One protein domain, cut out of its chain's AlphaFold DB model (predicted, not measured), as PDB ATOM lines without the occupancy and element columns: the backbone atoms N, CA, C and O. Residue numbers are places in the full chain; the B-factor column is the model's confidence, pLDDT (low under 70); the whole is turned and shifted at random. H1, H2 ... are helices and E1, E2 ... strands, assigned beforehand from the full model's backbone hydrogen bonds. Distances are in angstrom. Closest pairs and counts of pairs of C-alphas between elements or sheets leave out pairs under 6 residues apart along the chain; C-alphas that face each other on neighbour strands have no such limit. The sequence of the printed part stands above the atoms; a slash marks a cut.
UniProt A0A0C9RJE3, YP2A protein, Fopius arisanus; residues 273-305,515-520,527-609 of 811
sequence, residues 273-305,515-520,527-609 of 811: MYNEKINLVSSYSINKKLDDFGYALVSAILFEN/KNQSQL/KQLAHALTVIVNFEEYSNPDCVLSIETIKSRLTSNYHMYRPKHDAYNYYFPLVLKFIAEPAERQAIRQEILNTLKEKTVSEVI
ATOM      1  N   MET A 273     -15.505   7.205  12.689       86.94
ATOM      2  CA  MET A 273     -16.176   6.094  12.002       86.94
ATOM      3  C   MET A 273     -17.687   6.335  11.851       86.94
ATOM      4  O   MET A 273     -18.274   6.062  10.804       86.94
ATOM      5  N   TYR A 274     -18.345   6.869  12.887       87.69
ATOM      6  CA  TYR A 274     -19.769   7.198  12.795       87.69
ATOM      7  C   TYR A 274     -20.030   8.346  11.810       87.69
ATOM      8  O   TYR A 274     -20.972   8.281  11.018       87.69
ATOM      9  N   ASN A 275     -19.165   9.363  11.805       86.19
ATOM     10  CA  ASN A 275     -19.245  10.463  10.849       86.19
ATOM     11  C   ASN A 275     -19.093   9.970   9.400       86.19
ATOM     12  O   ASN A 275     -19.839  10.401   8.525       86.19
ATOM     13  N   GLU A 276     -18.194   9.021   9.134       87.50
ATOM     14  CA  GLU A 276     -18.057   8.416   7.804       87.50
ATOM     15  C   GLU A 276     -19.318   7.647   7.376       87.50
ATOM     16  O   GLU A 276     -19.761   7.779   6.232       87.50
ATOM     17  N   LYS A 277     -19.957   6.913   8.299       88.81
ATOM     18  CA  LYS A 277     -21.250   6.246   8.053       88.81
ATOM     19  C   LYS A 277     -22.347   7.260   7.714       88.81
ATOM     20  O   LYS A 277     -23.081   7.066   6.745       88.81
ATOM     21  N   ILE A 278     -22.441   8.367   8.458       87.31
ATOM     22  CA  ILE A 278     -23.389   9.456   8.158       87.31
ATOM     23  C   ILE A 278     -23.093  10.070   6.785       87.31
ATOM     24  O   ILE A 278     -24.019  10.304   6.009       87.31
ATOM     25  N   ASN A 279     -21.822  10.298   6.452       84.75
ATOM     26  CA  ASN A 279     -21.423  10.849   5.157       84.75
ATOM     27  C   ASN A 279     -21.825   9.924   4.004       84.75
ATOM     28  O   ASN A 279     -22.321  10.398   2.975       84.75
ATOM     29  N   LEU A 280     -21.691   8.610   4.193       86.19
ATOM     30  CA  LEU A 280     -22.181   7.625   3.237       86.19
ATOM     31  C   LEU A 280     -23.698   7.730   3.052       86.19
ATOM     32  O   LEU A 280     -24.159   7.863   1.921       86.19
ATOM     33  N   VAL A 281     -24.465   7.756   4.145       86.00
ATOM     34  CA  VAL A 281     -25.933   7.908   4.107       86.00
ATOM     35  C   VAL A 281     -26.339   9.209   3.398       86.00
ATOM     36  O   VAL A 281     -27.208   9.229   2.527       86.00
ATOM     37  N   SER A 282     -25.640  10.306   3.691       82.81
ATOM     38  CA  SER A 282     -25.892  11.618   3.086       82.81
ATOM     39  C   SER A 282     -25.663  11.654   1.570       82.81
ATOM     40  O   SER A 282     -26.250  12.477   0.870       82.81
ATOM     41  N   SER A 283     -24.834  10.751   1.038       79.31
ATOM     42  CA  SER A 283     -24.512  10.705  -0.393       79.31
ATOM     43  C   SER A 283     -25.698  10.239  -1.244       79.31
ATOM     44  O   SER A 283     -25.746  10.529  -2.438       79.31
ATOM     45  N   TYR A 284     -26.676   9.564  -0.630       76.25
ATOM     46  CA  TYR A 284     -27.862   9.032  -1.302       76.25
ATOM     47  C   TYR A 284     -29.163   9.743  -0.879       76.25
ATOM     48  O   TYR A 284     -30.227   9.454  -1.423       76.25
ATOM     49  N   SER A 285     -29.102  10.700   0.059       70.75
ATOM     50  CA  SER A 285     -30.273  11.240   0.772       70.75
ATOM     51  C   SER A 285     -31.198  12.150  -0.042       70.75
ATOM     52  O   SER A 285     -32.257  12.527   0.443       70.75
ATOM     53  N   ILE A 286     -30.821  12.532  -1.265       62.62
ATOM     54  CA  ILE A 286     -31.545  13.540  -2.065       62.62
ATOM     55  C   ILE A 286     -32.574  12.900  -3.023       62.62
ATOM     56  O   ILE A 286     -33.467  13.586  -3.519       62.62
ATOM     57  N   ASN A 287     -32.497  11.591  -3.293       65.56
ATOM     58  CA  ASN A 287     -33.290  10.956  -4.349       65.56
ATOM     59  C   ASN A 287     -34.313   9.949  -3.801       65.56
ATOM     60  O   ASN A 287     -33.948   8.829  -3.461       65.56
ATOM     61  N   LYS A 288     -35.607  10.303  -3.835       67.75
ATOM     62  CA  LYS A 288     -36.717   9.411  -3.432       67.75
ATOM     63  C   LYS A 288     -36.740   8.075  -4.187       67.75
ATOM     64  O   LYS A 288     -37.175   7.069  -3.644       67.75
ATOM     65  N   LYS A 289     -36.249   8.025  -5.436       67.94
ATOM     66  CA  LYS A 289     -36.152   6.763  -6.200       67.94
ATOM     67  C   LYS A 289     -35.140   5.781  -5.595       67.94
ATOM     68  O   LYS A 289     -35.119   4.623  -5.992       67.94
ATOM     69  N   LEU A 290     -34.296   6.249  -4.678       69.38
ATOM     70  CA  LEU A 290     -33.306   5.450  -3.966       69.38
ATOM     71  C   LEU A 290     -33.746   5.108  -2.539       69.38
ATOM     72  O   LEU A 290     -32.922   4.578  -1.808       69.38
ATOM     73  N   ASP A 291     -34.994   5.367  -2.128       75.06
ATOM     74  CA  ASP A 291     -35.431   5.111  -0.746       75.06
ATOM     75  C   ASP A 291     -35.226   3.633  -0.343       75.06
ATOM     76  O   ASP A 291     -34.604   3.372   0.683       75.06
ATOM     77  N   ASP A 292     -35.622   2.663  -1.181       76.56
ATOM     78  CA  ASP A 292     -35.408   1.223  -0.914       76.56
ATOM     79  C   ASP A 292     -33.911   0.862  -0.796       76.56
ATOM     80  O   ASP A 292     -33.518   0.068   0.064       76.56
ATOM     81  N   PHE A 293     -33.057   1.471  -1.629       80.00
ATOM     82  CA  PHE A 293     -31.599   1.311  -1.545       80.00
ATOM     83  C   PHE A 293     -31.034   1.964  -0.277       80.00
ATOM     84  O   PHE A 293     -30.159   1.411   0.385       80.00
ATOM     85  N   GLY A 294     -31.553   3.133   0.086       82.31
ATOM     86  CA  GLY A 294     -31.193   3.849   1.294       82.31
ATOM     87  C   GLY A 294     -31.538   3.050   2.549       82.31
ATOM     88  O   GLY A 294     -30.692   2.910   3.431       82.31
ATOM     89  N   TYR A 295     -32.730   2.453   2.607       85.50
ATOM     90  CA  TYR A 295     -33.129   1.564   3.697       85.50
ATOM     91  C   TYR A 295     -32.259   0.307   3.761       85.50
ATOM     92  O   TYR A 295     -31.821  -0.066   4.844       85.50
ATOM     93  N   ALA A 296     -31.913  -0.290   2.619       84.69
ATOM     94  CA  ALA A 296     -30.950  -1.389   2.551       84.69
ATOM     95  C   ALA A 296     -29.570  -1.021   3.127       84.69
ATOM     96  O   ALA A 296     -29.045  -1.734   3.983       84.69
ATOM     97  N   LEU A 297     -29.011   0.116   2.702       88.44
ATOM     98  CA  LEU A 297     -27.745   0.642   3.215       88.44
ATOM     99  C   LEU A 297     -27.793   0.838   4.736       88.44
ATOM    100  O   LEU A 297     -26.852   0.510   5.450       88.44
ATOM    101  N   VAL A 298     -28.904   1.355   5.241       88.00
ATOM    102  CA  VAL A 298     -29.090   1.637   6.665       88.00
ATOM    103  C   VAL A 298     -29.221   0.370   7.473       88.00
ATOM    104  O   VAL A 298     -28.598   0.270   8.522       88.00
ATOM    105  N   SER A 299     -29.973  -0.610   6.982       90.19
ATOM    106  CA  SER A 299     -30.048  -1.920   7.617       90.19
ATOM    107  C   SER A 299     -28.684  -2.587   7.686       90.19
ATOM    108  O   SER A 299     -28.402  -3.238   8.682       90.19
ATOM    109  N   ALA A 300     -27.817  -2.383   6.692       90.81
ATOM    110  CA  ALA A 300     -26.441  -2.870   6.733       90.81
ATOM    111  C   ALA A 300     -25.536  -2.077   7.696       90.81
ATOM    112  O   ALA A 300     -24.533  -2.602   8.151       90.81
ATOM    113  N   ILE A 301     -25.842  -0.815   8.014       90.88
ATOM    114  CA  ILE A 301     -25.051  -0.010   8.966       90.88
ATOM    115  C   ILE A 301     -25.526  -0.217  10.414       90.88
ATOM    116  O   ILE A 301     -24.717  -0.196  11.348       90.88
ATOM    117  N   LEU A 302     -26.838  -0.361  10.593       91.00
ATOM    118  CA  LEU A 302     -27.569  -0.303  11.859       91.00
ATOM    119  C   LEU A 302     -28.346  -1.600  12.125       91.00
ATOM    120  O   LEU A 302     -29.416  -1.569  12.727       91.00
ATOM    121  N   PHE A 303     -27.826  -2.735  11.654       91.88
ATOM    122  CA  PHE A 303     -28.503  -4.032  11.701       91.88
ATOM    123  C   PHE A 303     -29.020  -4.389  13.104       91.88
ATOM    124  O   PHE A 303     -30.204  -4.673  13.278       91.88
ATOM    125  N   GLU A 304     -28.161  -4.278  14.118       89.75
ATOM    126  CA  GLU A 304     -28.508  -4.586  15.514       89.75
ATOM    127  C   GLU A 304     -29.529  -3.602  16.104       89.75
ATOM    128  O   GLU A 304     -30.293  -3.950  17.001       89.75
ATOM    129  N   ASN A 305     -29.603  -2.384  15.563       93.19
ATOM    130  CA  ASN A 305     -30.565  -1.377  15.992       93.19
ATOM    131  C   ASN A 305     -31.948  -1.569  15.369       93.19
ATOM    132  O   ASN A 305     -32.886  -0.919  15.820       93.19
ATOM    133  N   LYS A 515     -24.482  12.033  18.477       88.31
ATOM    134  CA  LYS A 515     -23.020  12.138  18.610       88.31
ATOM    135  C   LYS A 515     -22.333  10.806  18.318       88.31
ATOM    136  O   LYS A 515     -21.302  10.790  17.651       88.31
ATOM    137  N   ASN A 516     -22.903   9.711  18.820       89.69
ATOM    138  CA  ASN A 516     -22.336   8.367  18.764       89.69
ATOM    139  C   ASN A 516     -23.387   7.329  18.360       89.69
ATOM    140  O   ASN A 516     -24.518   7.376  18.835       89.69
ATOM    141  N   GLN A 517     -22.988   6.327  17.571       90.19
ATOM    142  CA  GLN A 517     -23.883   5.240  17.156       90.19
ATOM    143  C   GLN A 517     -24.527   4.508  18.347       90.19
ATOM    144  O   GLN A 517     -25.688   4.132  18.257       90.19
ATOM    145  N   SER A 518     -23.820   4.365  19.473       91.19
ATOM    146  CA  SER A 518     -24.321   3.698  20.686       91.19
ATOM    147  C   SER A 518     -25.537   4.373  21.329       91.19
ATOM    148  O   SER A 518     -26.231   3.755  22.131       91.19
ATOM    149  N   GLN A 519     -25.805   5.639  21.001       93.06
ATOM    150  CA  GLN A 519     -27.017   6.323  21.444       93.06
ATOM    151  C   GLN A 519     -28.251   5.868  20.668       93.06
ATOM    152  O   GLN A 519     -29.364   5.995  21.177       93.06
ATOM    153  N   LEU A 520     -28.082   5.378  19.439       93.50
ATOM    154  CA  LEU A 520     -29.185   4.816  18.684       93.50
ATOM    155  C   LEU A 520     -29.536   3.469  19.310       93.50
ATOM    156  O   LEU A 520     -28.701   2.573  19.364       93.50
ATOM    157  N   LYS A 527     -40.807  -2.253   5.699       87.38
ATOM    158  CA  LYS A 527     -40.427  -3.644   5.351       87.38
ATOM    159  C   LYS A 527     -39.224  -4.176   6.153       87.38
ATOM    160  O   LYS A 527     -38.413  -4.940   5.629       87.38
ATOM    161  N   GLN A 528     -39.117  -3.799   7.423       90.62
ATOM    162  CA  GLN A 528     -37.959  -4.070   8.278       90.62
ATOM    163  C   GLN A 528     -37.478  -5.527   8.275       90.62
ATOM    164  O   GLN A 528     -36.280  -5.765   8.139       90.62
ATOM    165  N   LEU A 529     -38.400  -6.497   8.338       91.56
ATOM    166  CA  LEU A 529     -38.047  -7.920   8.297       91.56
ATOM    167  C   LEU A 529     -37.357  -8.304   6.984       91.56
ATOM    168  O   LEU A 529     -36.363  -9.023   6.997       91.56
ATOM    169  N   ALA A 530     -37.852  -7.799   5.851       90.19
ATOM    170  CA  ALA A 530     -37.253  -8.063   4.547       90.19
ATOM    171  C   ALA A 530     -35.826  -7.507   4.477       90.19
ATOM    172  O   ALA A 530     -34.915  -8.186   4.007       90.19
ATOM    173  N   HIS A 531     -35.605  -6.294   4.986       91.19
ATOM    174  CA  HIS A 531     -34.268  -5.711   5.027       91.19
ATOM    175  C   HIS A 531     -33.329  -6.456   5.983       91.19
ATOM    176  O   HIS A 531     -32.188  -6.713   5.615       91.19
ATOM    177  N   ALA A 532     -33.803  -6.871   7.160       92.50
ATOM    178  CA  ALA A 532     -33.004  -7.649   8.103       92.50
ATOM    179  C   ALA A 532     -32.582  -9.007   7.515       92.50
ATOM    180  O   ALA A 532     -31.397  -9.335   7.521       92.50
ATOM    181  N   LEU A 533     -33.522  -9.751   6.921       91.31
ATOM    182  CA  LEU A 533     -33.225 -10.995   6.199       91.31
ATOM    183  C   LEU A 533     -32.210 -10.763   5.085       91.31
ATOM    184  O   LEU A 533     -31.250 -11.511   4.933       91.31
ATOM    185  N   THR A 534     -32.410  -9.690   4.327       89.69
ATOM    186  CA  THR A 534     -31.508  -9.324   3.244       89.69
ATOM    187  C   THR A 534     -30.085  -9.087   3.748       89.69
ATOM    188  O   THR A 534     -29.136  -9.562   3.122       89.69
ATOM    189  N   VAL A 535     -29.920  -8.408   4.884       92.00
ATOM    190  CA  VAL A 535     -28.602  -8.168   5.478       92.00
ATOM    191  C   VAL A 535     -27.940  -9.480   5.895       92.00
ATOM    192  O   VAL A 535     -26.806  -9.722   5.492       92.00
ATOM    193  N   ILE A 536     -28.657 -10.366   6.596       93.12
ATOM    194  CA  ILE A 536     -28.134 -11.674   7.037       93.12
ATOM    195  C   ILE A 536     -27.613 -12.505   5.851       93.12
ATOM    196  O   ILE A 536     -26.589 -13.186   5.944       93.12
ATOM    197  N   VAL A 537     -28.302 -12.451   4.710       90.44
ATOM    198  CA  VAL A 537     -27.908 -13.207   3.515       90.44
ATOM    199  C   VAL A 537     -26.682 -12.602   2.839       90.44
ATOM    200  O   VAL A 537     -25.730 -13.328   2.545       90.44
ATOM    201  N   ASN A 538     -26.711 -11.289   2.585       89.62
ATOM    202  CA  ASN A 538     -25.715 -10.608   1.754       89.62
ATOM    203  C   ASN A 538     -24.414 -10.263   2.506       89.62
ATOM    204  O   ASN A 538     -23.392 -10.064   1.850       89.62
ATOM    205  N   PHE A 539     -24.442 -10.205   3.843       92.25
ATOM    206  CA  PHE A 539     -23.297  -9.870   4.697       92.25
ATOM    207  C   PHE A 539     -22.984 -11.028   5.647       92.25
ATOM    208  O   PHE A 539     -23.428 -11.064   6.795       92.25
ATOM    209  N   GLU A 540     -22.225 -12.006   5.155       92.19
ATOM    210  CA  GLU A 540     -21.820 -13.176   5.944       92.19
ATOM    211  C   GLU A 540     -20.969 -12.813   7.158       92.19
ATOM    212  O   GLU A 540     -20.975 -13.538   8.152       92.19
ATOM    213  N   GLU A 541     -20.293 -11.669   7.090       93.06
ATOM    214  CA  GLU A 541     -19.419 -11.131   8.116       93.06
ATOM    215  C   GLU A 541     -20.165 -10.914   9.445       93.06
ATOM    216  O   GLU A 541     -19.581 -11.114  10.507       93.06
ATOM    217  N   TYR A 542     -21.475 -10.629   9.407       92.19
ATOM    218  CA  TYR A 542     -22.304 -10.532  10.616       92.19
ATOM    219  C   TYR A 542     -22.422 -11.838  11.399       92.19
ATOM    220  O   TYR A 542     -22.789 -11.810  12.573       92.19
ATOM    221  N   SER A 543     -22.100 -12.976  10.780       91.50
ATOM    222  CA  SER A 543     -22.075 -14.272  11.464       91.50
ATOM    223  C   SER A 543     -20.937 -14.372  12.482       91.50
ATOM    224  O   SER A 543     -20.973 -15.250  13.337       91.50
ATOM    225  N   ASN A 544     -19.948 -13.474  12.406       91.38
ATOM    226  CA  ASN A 544     -18.900 -13.324  13.402       91.38
ATOM    227  C   ASN A 544     -19.317 -12.260  14.450       91.38
ATOM    228  O   ASN A 544     -19.546 -11.109  14.065       91.38
ATOM    229  N   PRO A 545     -19.403 -12.608  15.751       84.62
ATOM    230  CA  PRO A 545     -19.802 -11.699  16.831       84.62
ATOM    231  C   PRO A 545     -19.025 -10.382  16.889       84.62
ATOM    232  O   PRO A 545     -19.614  -9.341  17.167       84.62
ATOM    233  N   ASP A 546     -17.726 -10.425  16.592       85.00
ATOM    234  CA  ASP A 546     -16.821  -9.283  16.759       85.00
ATOM    235  C   ASP A 546     -16.675  -8.446  15.479       85.00
ATOM    236  O   ASP A 546     -15.899  -7.487  15.425       85.00
ATOM    237  N   CYS A 547     -17.386  -8.809  14.408       84.25
ATOM    238  CA  CYS A 547     -17.212  -8.143  13.131       84.25
ATOM    239  C   CYS A 547     -17.946  -6.801  13.077       84.25
ATOM    240  O   CYS A 547     -19.175  -6.723  13.096       84.25
ATOM    241  N   VAL A 548     -17.172  -5.732  12.897       83.56
ATOM    242  CA  VAL A 548     -17.683  -4.422  12.495       83.56
ATOM    243  C   VAL A 548     -17.456  -4.261  10.997       83.56
ATOM    244  O   VAL A 548     -16.317  -4.205  10.534       83.56
ATOM    245  N   LEU A 549     -18.542  -4.163  10.230       87.38
ATOM    246  CA  LEU A 549     -18.454  -3.938   8.790       87.38
ATOM    247  C   LEU A 549     -17.749  -2.611   8.476       87.38
ATOM    248  O   LEU A 549     -18.187  -1.540   8.914       87.38
ATOM    249  N   SER A 550     -16.696  -2.687   7.661       89.44
ATOM    250  CA  SER A 550     -16.065  -1.504   7.077       89.44
ATOM    251  C   SER A 550     -16.988  -0.845   6.048       89.44
ATOM    252  O   SER A 550     -17.843  -1.490   5.428       89.44
ATOM    253  N   ILE A 551     -16.805   0.456   5.829       88.12
ATOM    254  CA  ILE A 551     -17.581   1.208   4.838       88.12
ATOM    255  C   ILE A 551     -17.299   0.704   3.419       88.12
ATOM    256  O   ILE A 551     -18.209   0.659   2.586       88.12
ATOM    257  N   GLU A 552     -16.070   0.287   3.141       89.50
ATOM    258  CA  GLU A 552     -15.641  -0.294   1.870       89.50
ATOM    259  C   GLU A 552     -16.353  -1.627   1.603       89.50
ATOM    260  O   GLU A 552     -16.851  -1.854   0.494       89.50
ATOM    261  N   THR A 553     -16.485  -2.482   2.624       89.75
ATOM    262  CA  THR A 553     -17.244  -3.741   2.541       89.75
ATOM    263  C   THR A 553     -18.717  -3.465   2.233       89.75
ATOM    264  O   THR A 553     -19.286  -4.061   1.318       89.75
ATOM    265  N   ILE A 554     -19.328  -2.503   2.930       89.81
ATOM    266  CA  ILE A 554     -20.730  -2.120   2.701       89.81
ATOM    267  C   ILE A 554     -20.927  -1.611   1.266       89.81
ATOM    268  O   ILE A 554     -21.808  -2.091   0.551       89.81
ATOM    269  N   LYS A 555     -20.081  -0.679   0.812       87.06
ATOM    270  CA  LYS A 555     -20.141  -0.119  -0.548       87.06
ATOM    271  C   LYS A 555     -19.983  -1.196  -1.621       87.06
ATOM    272  O   LYS A 555     -20.765  -1.226  -2.569       87.06
ATOM    273  N   SER A 556     -18.984  -2.067  -1.492       87.38
ATOM    274  CA  SER A 556     -18.682  -3.100  -2.494       87.38
ATOM    275  C   SER A 556     -19.796  -4.144  -2.619       87.38
ATOM    276  O   SER A 556     -20.188  -4.485  -3.738       87.38
ATOM    277  N   ARG A 557     -20.385  -4.598  -1.504       86.38
ATOM    278  CA  ARG A 557     -21.523  -5.539  -1.514       86.38
ATOM    279  C   ARG A 557     -22.790  -4.907  -2.087       86.38
ATOM    280  O   ARG A 557     -23.437  -5.510  -2.941       86.38
ATOM    281  N   LEU A 558     -23.105  -3.671  -1.686       82.88
ATOM    282  CA  LEU A 558     -24.281  -2.950  -2.188       82.88
ATOM    283  C   LEU A 558     -24.198  -2.621  -3.686       82.88
ATOM    284  O   LEU A 558     -25.231  -2.488  -4.339       82.88
ATOM    285  N   THR A 559     -22.987  -2.475  -4.235       77.88
ATOM    286  CA  THR A 559     -22.786  -2.110  -5.647       77.88
ATOM    287  C   THR A 559     -22.671  -3.299  -6.595       77.88
ATOM    288  O   THR A 559     -23.036  -3.161  -7.760       77.88
ATOM    289  N   SER A 560     -22.181  -4.449  -6.124       72.56
ATOM    290  CA  SER A 560     -21.894  -5.601  -6.987       72.56
ATOM    291  C   SER A 560     -23.058  -6.591  -7.106       72.56
ATOM    292  O   SER A 560     -23.431  -6.909  -8.229       72.56
ATOM    293  N   ASN A 561     -23.650  -7.053  -5.994       66.62
ATOM    294  CA  ASN A 561     -24.568  -8.208  -5.972       66.62
ATOM    295  C   ASN A 561     -25.606  -8.143  -4.830       66.62
ATOM    296  O   ASN A 561     -25.826  -9.124  -4.124       66.62
ATOM    297  N   TYR A 562     -26.242  -6.993  -4.599       78.00
ATOM    298  CA  TYR A 562     -27.247  -6.884  -3.537       78.00
ATOM    299  C   TYR A 562     -28.620  -7.411  -3.980       78.00
ATOM    300  O   TYR A 562     -29.290  -6.829  -4.837       78.00
ATOM    301  N   HIS A 563     -29.063  -8.512  -3.372       80.25
ATOM    302  CA  HIS A 563     -30.380  -9.109  -3.619       80.25
ATOM    303  C   HIS A 563     -31.317  -8.822  -2.455       80.25
ATOM    304  O   HIS A 563     -30.999  -9.225  -1.344       80.25
ATOM    305  N   MET A 564     -32.473  -8.192  -2.689       83.06
ATOM    306  CA  MET A 564     -33.493  -8.022  -1.652       83.06
ATOM    307  C   MET A 564     -34.366  -9.269  -1.567       83.06
ATOM    308  O   MET A 564     -34.955  -9.704  -2.555       83.06
ATOM    309  N   TYR A 565     -34.496  -9.809  -0.363       83.88
ATOM    310  CA  TYR A 565     -35.344 -10.961  -0.089       83.88
ATOM    311  C   TYR A 565     -36.587 -10.508   0.666       83.88
ATOM    312  O   TYR A 565     -36.501  -9.986   1.778       83.88
ATOM    313  N   ARG A 566     -37.758 -10.691   0.049       84.75
ATOM    314  CA  ARG A 566     -39.051 -10.371   0.659       84.75
ATOM    315  C   ARG A 566     -39.741 -11.665   1.088       84.75
ATOM    316  O   ARG A 566     -40.038 -12.498   0.227       84.75
ATOM    317  N   PRO A 567     -39.994 -11.866   2.393       82.12
ATOM    318  CA  PRO A 567     -40.752 -13.023   2.842       82.12
ATOM    319  C   PRO A 567     -42.191 -12.924   2.323       82.12
ATOM    320  O   PRO A 567     -42.772 -11.836   2.292       82.12
ATOM    321  N   LYS A 568     -42.765 -14.059   1.912       81.62
ATOM    322  CA  LYS A 568     -44.208 -14.151   1.646       81.62
ATOM    323  C   LYS A 568     -44.984 -13.905   2.953       81.62
ATOM    324  O   LYS A 568     -44.430 -14.054   4.042       81.62
ATOM    325  N   HIS A 569     -46.250 -13.495   2.857       76.12
ATOM    326  CA  HIS A 569     -47.041 -13.076   4.027       76.12
ATOM    327  C   HIS A 569     -47.156 -14.179   5.100       76.12
ATOM    328  O   HIS A 569     -47.110 -13.902   6.295       76.12
ATOM    329  N   ASP A 570     -47.271 -15.434   4.682       80.25
ATOM    330  CA  ASP A 570     -47.302 -16.636   5.522       80.25
ATOM    331  C   ASP A 570     -45.937 -16.980   6.147       80.25
ATOM    332  O   ASP A 570     -45.871 -17.554   7.234       80.25
ATOM    333  N   ALA A 571     -44.838 -16.573   5.512       83.00
ATOM    334  CA  ALA A 571     -43.480 -16.805   5.997       83.00
ATOM    335  C   ALA A 571     -43.021 -15.803   7.076       83.00
ATOM    336  O   ALA A 571     -41.969 -16.006   7.685       83.00
ATOM    337  N   TYR A 572     -43.789 -14.737   7.347       84.31
ATOM    338  CA  TYR A 572     -43.423 -13.708   8.331       84.31
ATOM    339  C   TYR A 572     -43.195 -14.303   9.728       84.31
ATOM    340  O   TYR A 572     -42.153 -14.073  10.340       84.31
ATOM    341  N   ASN A 573     -44.133 -15.132  10.197       84.88
ATOM    342  CA  ASN A 573     -44.080 -15.755  11.525       84.88
ATOM    343  C   ASN A 573     -42.923 -16.750  11.681       84.88
ATOM    344  O   ASN A 573     -42.524 -17.040  12.802       84.88
ATOM    345  N   TYR A 574     -42.386 -17.263  10.571       88.69
ATOM    346  CA  TYR A 574     -41.224 -18.146  10.578       88.69
ATOM    347  C   TYR A 574     -39.917 -17.349  10.654       88.69
ATOM    348  O   TYR A 574     -39.073 -17.605  11.508       88.69
ATOM    349  N   TYR A 575     -39.755 -16.348   9.786       90.75
ATOM    350  CA  TYR A 575     -38.507 -15.592   9.707       90.75
ATOM    351  C   TYR A 575     -38.315 -14.596  10.848       90.75
ATOM    352  O   TYR A 575     -37.179 -14.335  11.239       90.75
ATOM    353  N   PHE A 576     -39.395 -14.025  11.381       92.06
ATOM    354  CA  PHE A 576     -39.293 -13.003  12.418       92.06
ATOM    355  C   PHE A 576     -38.594 -13.511  13.697       92.06
ATOM    356  O   PHE A 576     -37.615 -12.879  14.101       92.06
ATOM    357  N   PRO A 577     -38.967 -14.669  14.285       94.06
ATOM    358  CA  PRO A 577     -38.232 -15.246  15.412       94.06
ATOM    359  C   PRO A 577     -36.760 -15.542  15.101       94.06
ATOM    360  O   PRO A 577     -35.902 -15.258  15.932       94.06
ATOM    361  N   LEU A 578     -36.448 -16.057  13.905       94.75
ATOM    362  CA  LEU A 578     -35.066 -16.362  13.507       94.75
ATOM    363  C   LEU A 578     -34.197 -15.106  13.429       94.75
ATOM    364  O   LEU A 578     -33.058 -15.113  13.885       94.75
ATOM    365  N   VAL A 579     -34.734 -14.012  12.887       94.19
ATOM    366  CA  VAL A 579     -34.028 -12.726  12.831       94.19
ATOM    367  C   VAL A 579     -33.781 -12.171  14.234       94.19
ATOM    368  O   VAL A 579     -32.675 -11.714  14.516       94.19
ATOM    369  N   LEU A 580     -34.776 -12.237  15.125       93.81
ATOM    370  CA  LEU A 580     -34.597 -11.819  16.518       93.81
ATOM    371  C   LEU A 580     -33.528 -12.660  17.221       93.81
ATOM    372  O   LEU A 580     -32.659 -12.100  17.886       93.81
ATOM    373  N   LYS A 581     -33.548 -13.982  17.013       94.88
ATOM    374  CA  LYS A 581     -32.549 -14.907  17.553       94.88
ATOM    375  C   LYS A 581     -31.146 -14.598  17.019       94.88
ATOM    376  O   LYS A 581     -30.208 -14.499  17.798       94.88
ATOM    377  N   PHE A 582     -31.008 -14.336  15.716       94.94
ATOM    378  CA  PHE A 582     -29.733 -13.953  15.097       94.94
ATOM    379  C   PHE A 582     -29.133 -12.685  15.735       94.94
ATOM    380  O   PHE A 582     -27.924 -12.589  15.941       94.94
ATOM    381  N   ILE A 583     -29.970 -11.694  16.056       91.56
ATOM    382  CA  ILE A 583     -29.511 -10.456  16.700       91.56
ATOM    383  C   ILE A 583     -29.139 -10.710  18.166       91.56
ATOM    384  O   ILE A 583     -28.091 -10.238  18.608       91.56
ATOM    385  N   ALA A 584     -29.974 -11.452  18.896       91.69
ATOM    386  CA  ALA A 584     -29.833 -11.671  20.333       91.69
ATOM    387  C   ALA A 584     -28.724 -12.668  20.718       91.69
ATOM    388  O   ALA A 584     -28.172 -12.553  21.810       91.69
ATOM    389  N   GLU A 585     -28.386 -13.622  19.844       94.12
ATOM    390  CA  GLU A 585     -27.491 -14.744  20.158       94.12
ATOM    391  C   GLU A 585     -26.273 -14.791  19.212       94.12
ATOM    392  O   GLU A 585     -26.247 -15.575  18.258       94.12
ATOM    393  N   PRO A 586     -25.218 -13.984  19.464       92.25
ATOM    394  CA  PRO A 586     -24.038 -13.919  18.599       92.25
ATOM    395  C   PRO A 586     -23.369 -15.275  18.333       92.25
ATOM    396  O   PRO A 586     -22.914 -15.522  17.218       92.25
ATOM    397  N   ALA A 587     -23.358 -16.170  19.326       93.88
ATOM    398  CA  ALA A 587     -22.749 -17.497  19.223       93.88
ATOM    399  C   ALA A 587     -23.455 -18.427  18.218       93.88
ATOM    400  O   ALA A 587     -22.821 -19.323  17.664       93.88
ATOM    401  N   GLU A 588     -24.747 -18.210  17.948       95.38
ATOM    402  CA  GLU A 588     -25.551 -19.064  17.064       95.38
ATOM    403  C   GLU A 588     -25.736 -18.483  15.653       95.38
ATOM    404  O   GLU A 588     -26.324 -19.130  14.781       95.38
ATOM    405  N   ARG A 589     -25.212 -17.277  15.382       95.31
ATOM    406  CA  ARG A 589     -25.471 -16.538  14.134       95.31
ATOM    407  C   ARG A 589     -25.183 -17.348  12.873       95.31
ATOM    408  O   ARG A 589     -25.997 -17.345  11.952       95.31
ATOM    409  N   GLN A 590     -24.072 -18.086  12.826       95.44
ATOM    410  CA  GLN A 590     -23.731 -18.905  11.658       95.44
ATOM    411  C   GLN A 590     -24.757 -20.024  11.412       95.44
ATOM    412  O   GLN A 590     -25.149 -20.243  10.267       95.44
ATOM    413  N   ALA A 591     -25.214 -20.711  12.462       95.81
ATOM    414  CA  ALA A 591     -26.208 -21.778  12.342       95.81
ATOM    415  C   ALA A 591     -27.561 -21.221  11.875       95.81
ATOM    416  O   ALA A 591     -28.140 -21.720  10.910       95.81
ATOM    417  N   ILE A 592     -28.004 -20.118  12.486       96.00
ATOM    418  CA  ILE A 592     -29.257 -19.438  12.134       96.00
ATOM    419  C   ILE A 592     -29.208 -18.915  10.691       96.00
ATOM    420  O   ILE A 592     -30.177 -19.042   9.941       96.00
ATOM    421  N   ARG A 593     -28.064 -18.370  10.254       94.75
ATOM    422  CA  ARG A 593     -27.873 -17.945   8.862       94.75
ATOM    423  C   ARG A 593     -28.047 -19.106   7.890       94.75
ATOM    424  O   ARG A 593     -28.717 -18.928   6.875       94.75
ATOM    425  N   GLN A 594     -27.475 -20.276   8.175       94.69
ATOM    426  CA  GLN A 594     -27.643 -21.451   7.313       94.69
ATOM    427  C   GLN A 594     -29.099 -21.926   7.270       94.69
ATOM    428  O   GLN A 594     -29.599 -22.247   6.194       94.69
ATOM    429  N   GLU A 595     -29.812 -21.894   8.397       94.25
ATOM    430  CA  GLU A 595     -31.248 -22.195   8.428       94.25
ATOM    431  C   GLU A 595     -32.055 -21.236   7.532       94.25
ATOM    432  O   GLU A 595     -32.881 -21.663   6.716       94.25
ATOM    433  N   ILE A 596     -31.760 -19.935   7.612       91.94
ATOM    434  CA  ILE A 596     -32.372 -18.918   6.750       91.94
ATOM    435  C   ILE A 596     -32.056 -19.203   5.269       91.94
ATOM    436  O   ILE A 596     -32.974 -19.221   4.446       91.94
ATOM    437  N   LEU A 597     -30.792 -19.480   4.918       90.25
ATOM    438  CA  LEU A 597     -30.351 -19.785   3.543       90.25
ATOM    439  C   LEU A 597     -31.025 -21.026   2.953       90.25
ATOM    440  O   LEU A 597     -31.432 -21.003   1.789       90.25
ATOM    441  N   ASN A 598     -31.190 -22.080   3.750       89.38
ATOM    442  CA  ASN A 598     -31.812 -23.325   3.306       89.38
ATOM    443  C   ASN A 598     -33.297 -23.140   2.965       89.38
ATOM    444  O   ASN A 598     -33.794 -23.740   2.017       89.38
ATOM    445  N   THR A 599     -33.997 -22.267   3.690       85.56
ATOM    446  CA  THR A 599     -35.442 -22.038   3.514       85.56
ATOM    447  C   THR A 599     -35.782 -20.911   2.534       85.56
ATOM    448  O   THR A 599     -36.911 -20.823   2.041       85.56
ATOM    449  N   LEU A 600     -34.807 -20.053   2.216       81.81
ATOM    450  CA  LEU A 600     -34.974 -18.865   1.376       81.81
ATOM    451  C   LEU A 600     -35.553 -19.168  -0.010       81.81
ATOM    452  O   LEU A 600     -36.410 -18.420  -0.485       81.81
ATOM    453  N   LYS A 601     -35.133 -20.270  -0.645       69.88
ATOM    454  CA  LYS A 601     -35.569 -20.645  -2.003       69.88
ATOM    455  C   LYS A 601     -37.056 -21.014  -2.092       69.88
ATOM    456  O   LYS A 601     -37.649 -20.855  -3.153       69.88
ATOM    457  N   GLU A 602     -37.663 -21.470  -1.000       70.56
ATOM    458  CA  GLU A 602     -39.045 -21.977  -0.985       70.56
ATOM    459  C   GLU A 602     -40.056 -20.909  -0.527       70.56
ATOM    460  O   GLU A 602     -41.187 -20.828  -1.025       70.56
ATOM    461  N   LYS A 603     -39.641 -20.044   0.410       72.44
ATOM    462  CA  LYS A 603     -40.543 -19.174   1.188       72.44
ATOM    463  C   LYS A 603     -40.381 -17.670   0.936       72.44
ATOM    464  O   LYS A 603     -41.065 -16.867   1.572       72.44
ATOM    465  N   THR A 604     -39.525 -17.262  -0.002       64.75
ATOM    466  CA  THR A 604     -39.304 -15.839  -0.315       64.75
ATOM    467  C   THR A 604     -39.512 -15.511  -1.788       64.75
ATOM    468  O   THR A 604     -39.489 -16.382  -2.655       64.75
ATOM    469  N   VAL A 605     -39.739 -14.227  -2.065       64.19
ATOM    470  CA  VAL A 605     -39.596 -13.639  -3.398       64.19
ATOM    471  C   VAL A 605     -38.288 -12.851  -3.392       64.19
ATOM    472  O   VAL A 605     -38.113 -11.936  -2.583       64.19
ATOM    473  N   SER A 606     -37.349 -13.229  -4.262       61.09
ATOM    474  CA  SER A 606     -36.106 -12.480  -4.455       61.09
ATOM    475  C   SER A 606     -36.321 -11.409  -5.521       61.09
ATOM    476  O   SER A 606     -36.685 -11.716  -6.655       61.09
ATOM    477  N   GLU A 607     -36.090 -10.151  -5.160       61.12
ATOM    478  CA  GLU A 607     -36.024  -9.029  -6.091       61.12
ATOM    479  C   GLU A 607     -34.581  -8.518  -6.124       61.12
ATOM    480  O   GLU A 607     -33.999  -8.163  -5.097       61.12
ATOM    481  N   VAL A 608     -33.971  -8.464  -7.309       54.91
ATOM    482  CA  VAL A 608     -32.650  -7.843  -7.452       54.91
ATOM    483  C   VAL A 608     -32.825  -6.331  -7.340       54.91
ATOM    484  O   VAL A 608     -33.300  -5.694  -8.284       54.91
ATOM    485  N   ILE A 609     -32.409  -5.733  -6.221       53.75
ATOM    486  CA  ILE A 609     -32.230  -4.281  -6.163       53.75
ATOM    487  C   ILE A 609     -30.898  -3.997  -6.833       53.75
ATOM    488  O   ILE A 609     -29.845  -3.982  -6.200       53.75
TER     489      ILE A 609
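What this domain is: This is residues 273 to 305, 515 to 520 and 527 to 609 of the 811 residues of the protein "YP2A protein" of Fopius arisanus (UniProt A0A0C9RJE3). Two helical hairpins, H1 with H2 and H6 with H7, lie on opposite sides of a short core helix, H3, which crosses H2, H6 and H7 steeply. A small antiparallel ribbon of two strands packs on H3 through E1, while H5 packs on H2 and the very short H4 on H7. The printed part has 122 residues, with seven named helices and two named strands in the order H1 H2 H3 H4 H5 E1 H6 H7 E2, and its class is mostly helix. It is compact, with a radius of gyration of the C-alphas of 14.3 A, and spans 37 by 33 by 25 A.

How they stand to each other: Start at H1, residues 273 to 282, which touches H2, residues 288 to 301; they form a helical hairpin at a shallow tilt of 17 degrees, opposite ways, with Val 281 and Gly 294 as closest C-alphas, 7.2 A apart. With residues 295 to 300 alone, H2 touches H3, residues 528 to 538, at a steep tilt of 64 degrees; the closest C-alphas are those of Ala 300 and Val 535, 5.9 A. H4, residues 540 to 543, touches H7, residues 586 to 603, which does so with residues 586 to 593 alone; look at C-alphas 543 and 589, the closest, 4.9 A apart. H5, residues 551 to 560, touches H2; their closest C-alphas, 300 and 554, are 7.0 A apart. E1, residues 563 to 567, has its closest C-alpha pair with H3 at Ala 530 and Arg 566, 4.9 A. E1 is the antiparallel neighbour of E2, residues 604 to 608; N 564 and O 607 are within hydrogen-bond range at 2.9 A. H6, residues 569 to 584, and H7 form a helical hairpin at 15 degrees, a shallow tilt, with C-alphas 582 and 589 closest, 5.1 A. H1 is apart from H6 and H7. Every O i to N i+4 pair is within hydrogen-bond range in H1, H3 and H5, against 8 of 10 in H2, 8 of 12 in H6 and 10 of 14 in H7; H4 is too short for such a pair.

Where its parts are: Find C-alpha 273 at (-16.176, 6.094, 12.002), where H1 begins. H2 measures 19.5 A, H6 23.7 A and H7 24.6 A from first to last C-alpha. E2 ends at C-alpha 608, (-32.650, -7.843, -7.452).

The domain as a whole: The C-alphas farthest apart, of Lys 515 and Glu 602, are 42.5 A apart. Residues 306 to 514 and 521 to 526 are not printed, with C-alpha gaps of 15.7 A and 19.4 A. Of the links printed whole, none is long. Look for pLDDT under 70 at residues 286 to 290, 561, 601 and 604 to 609.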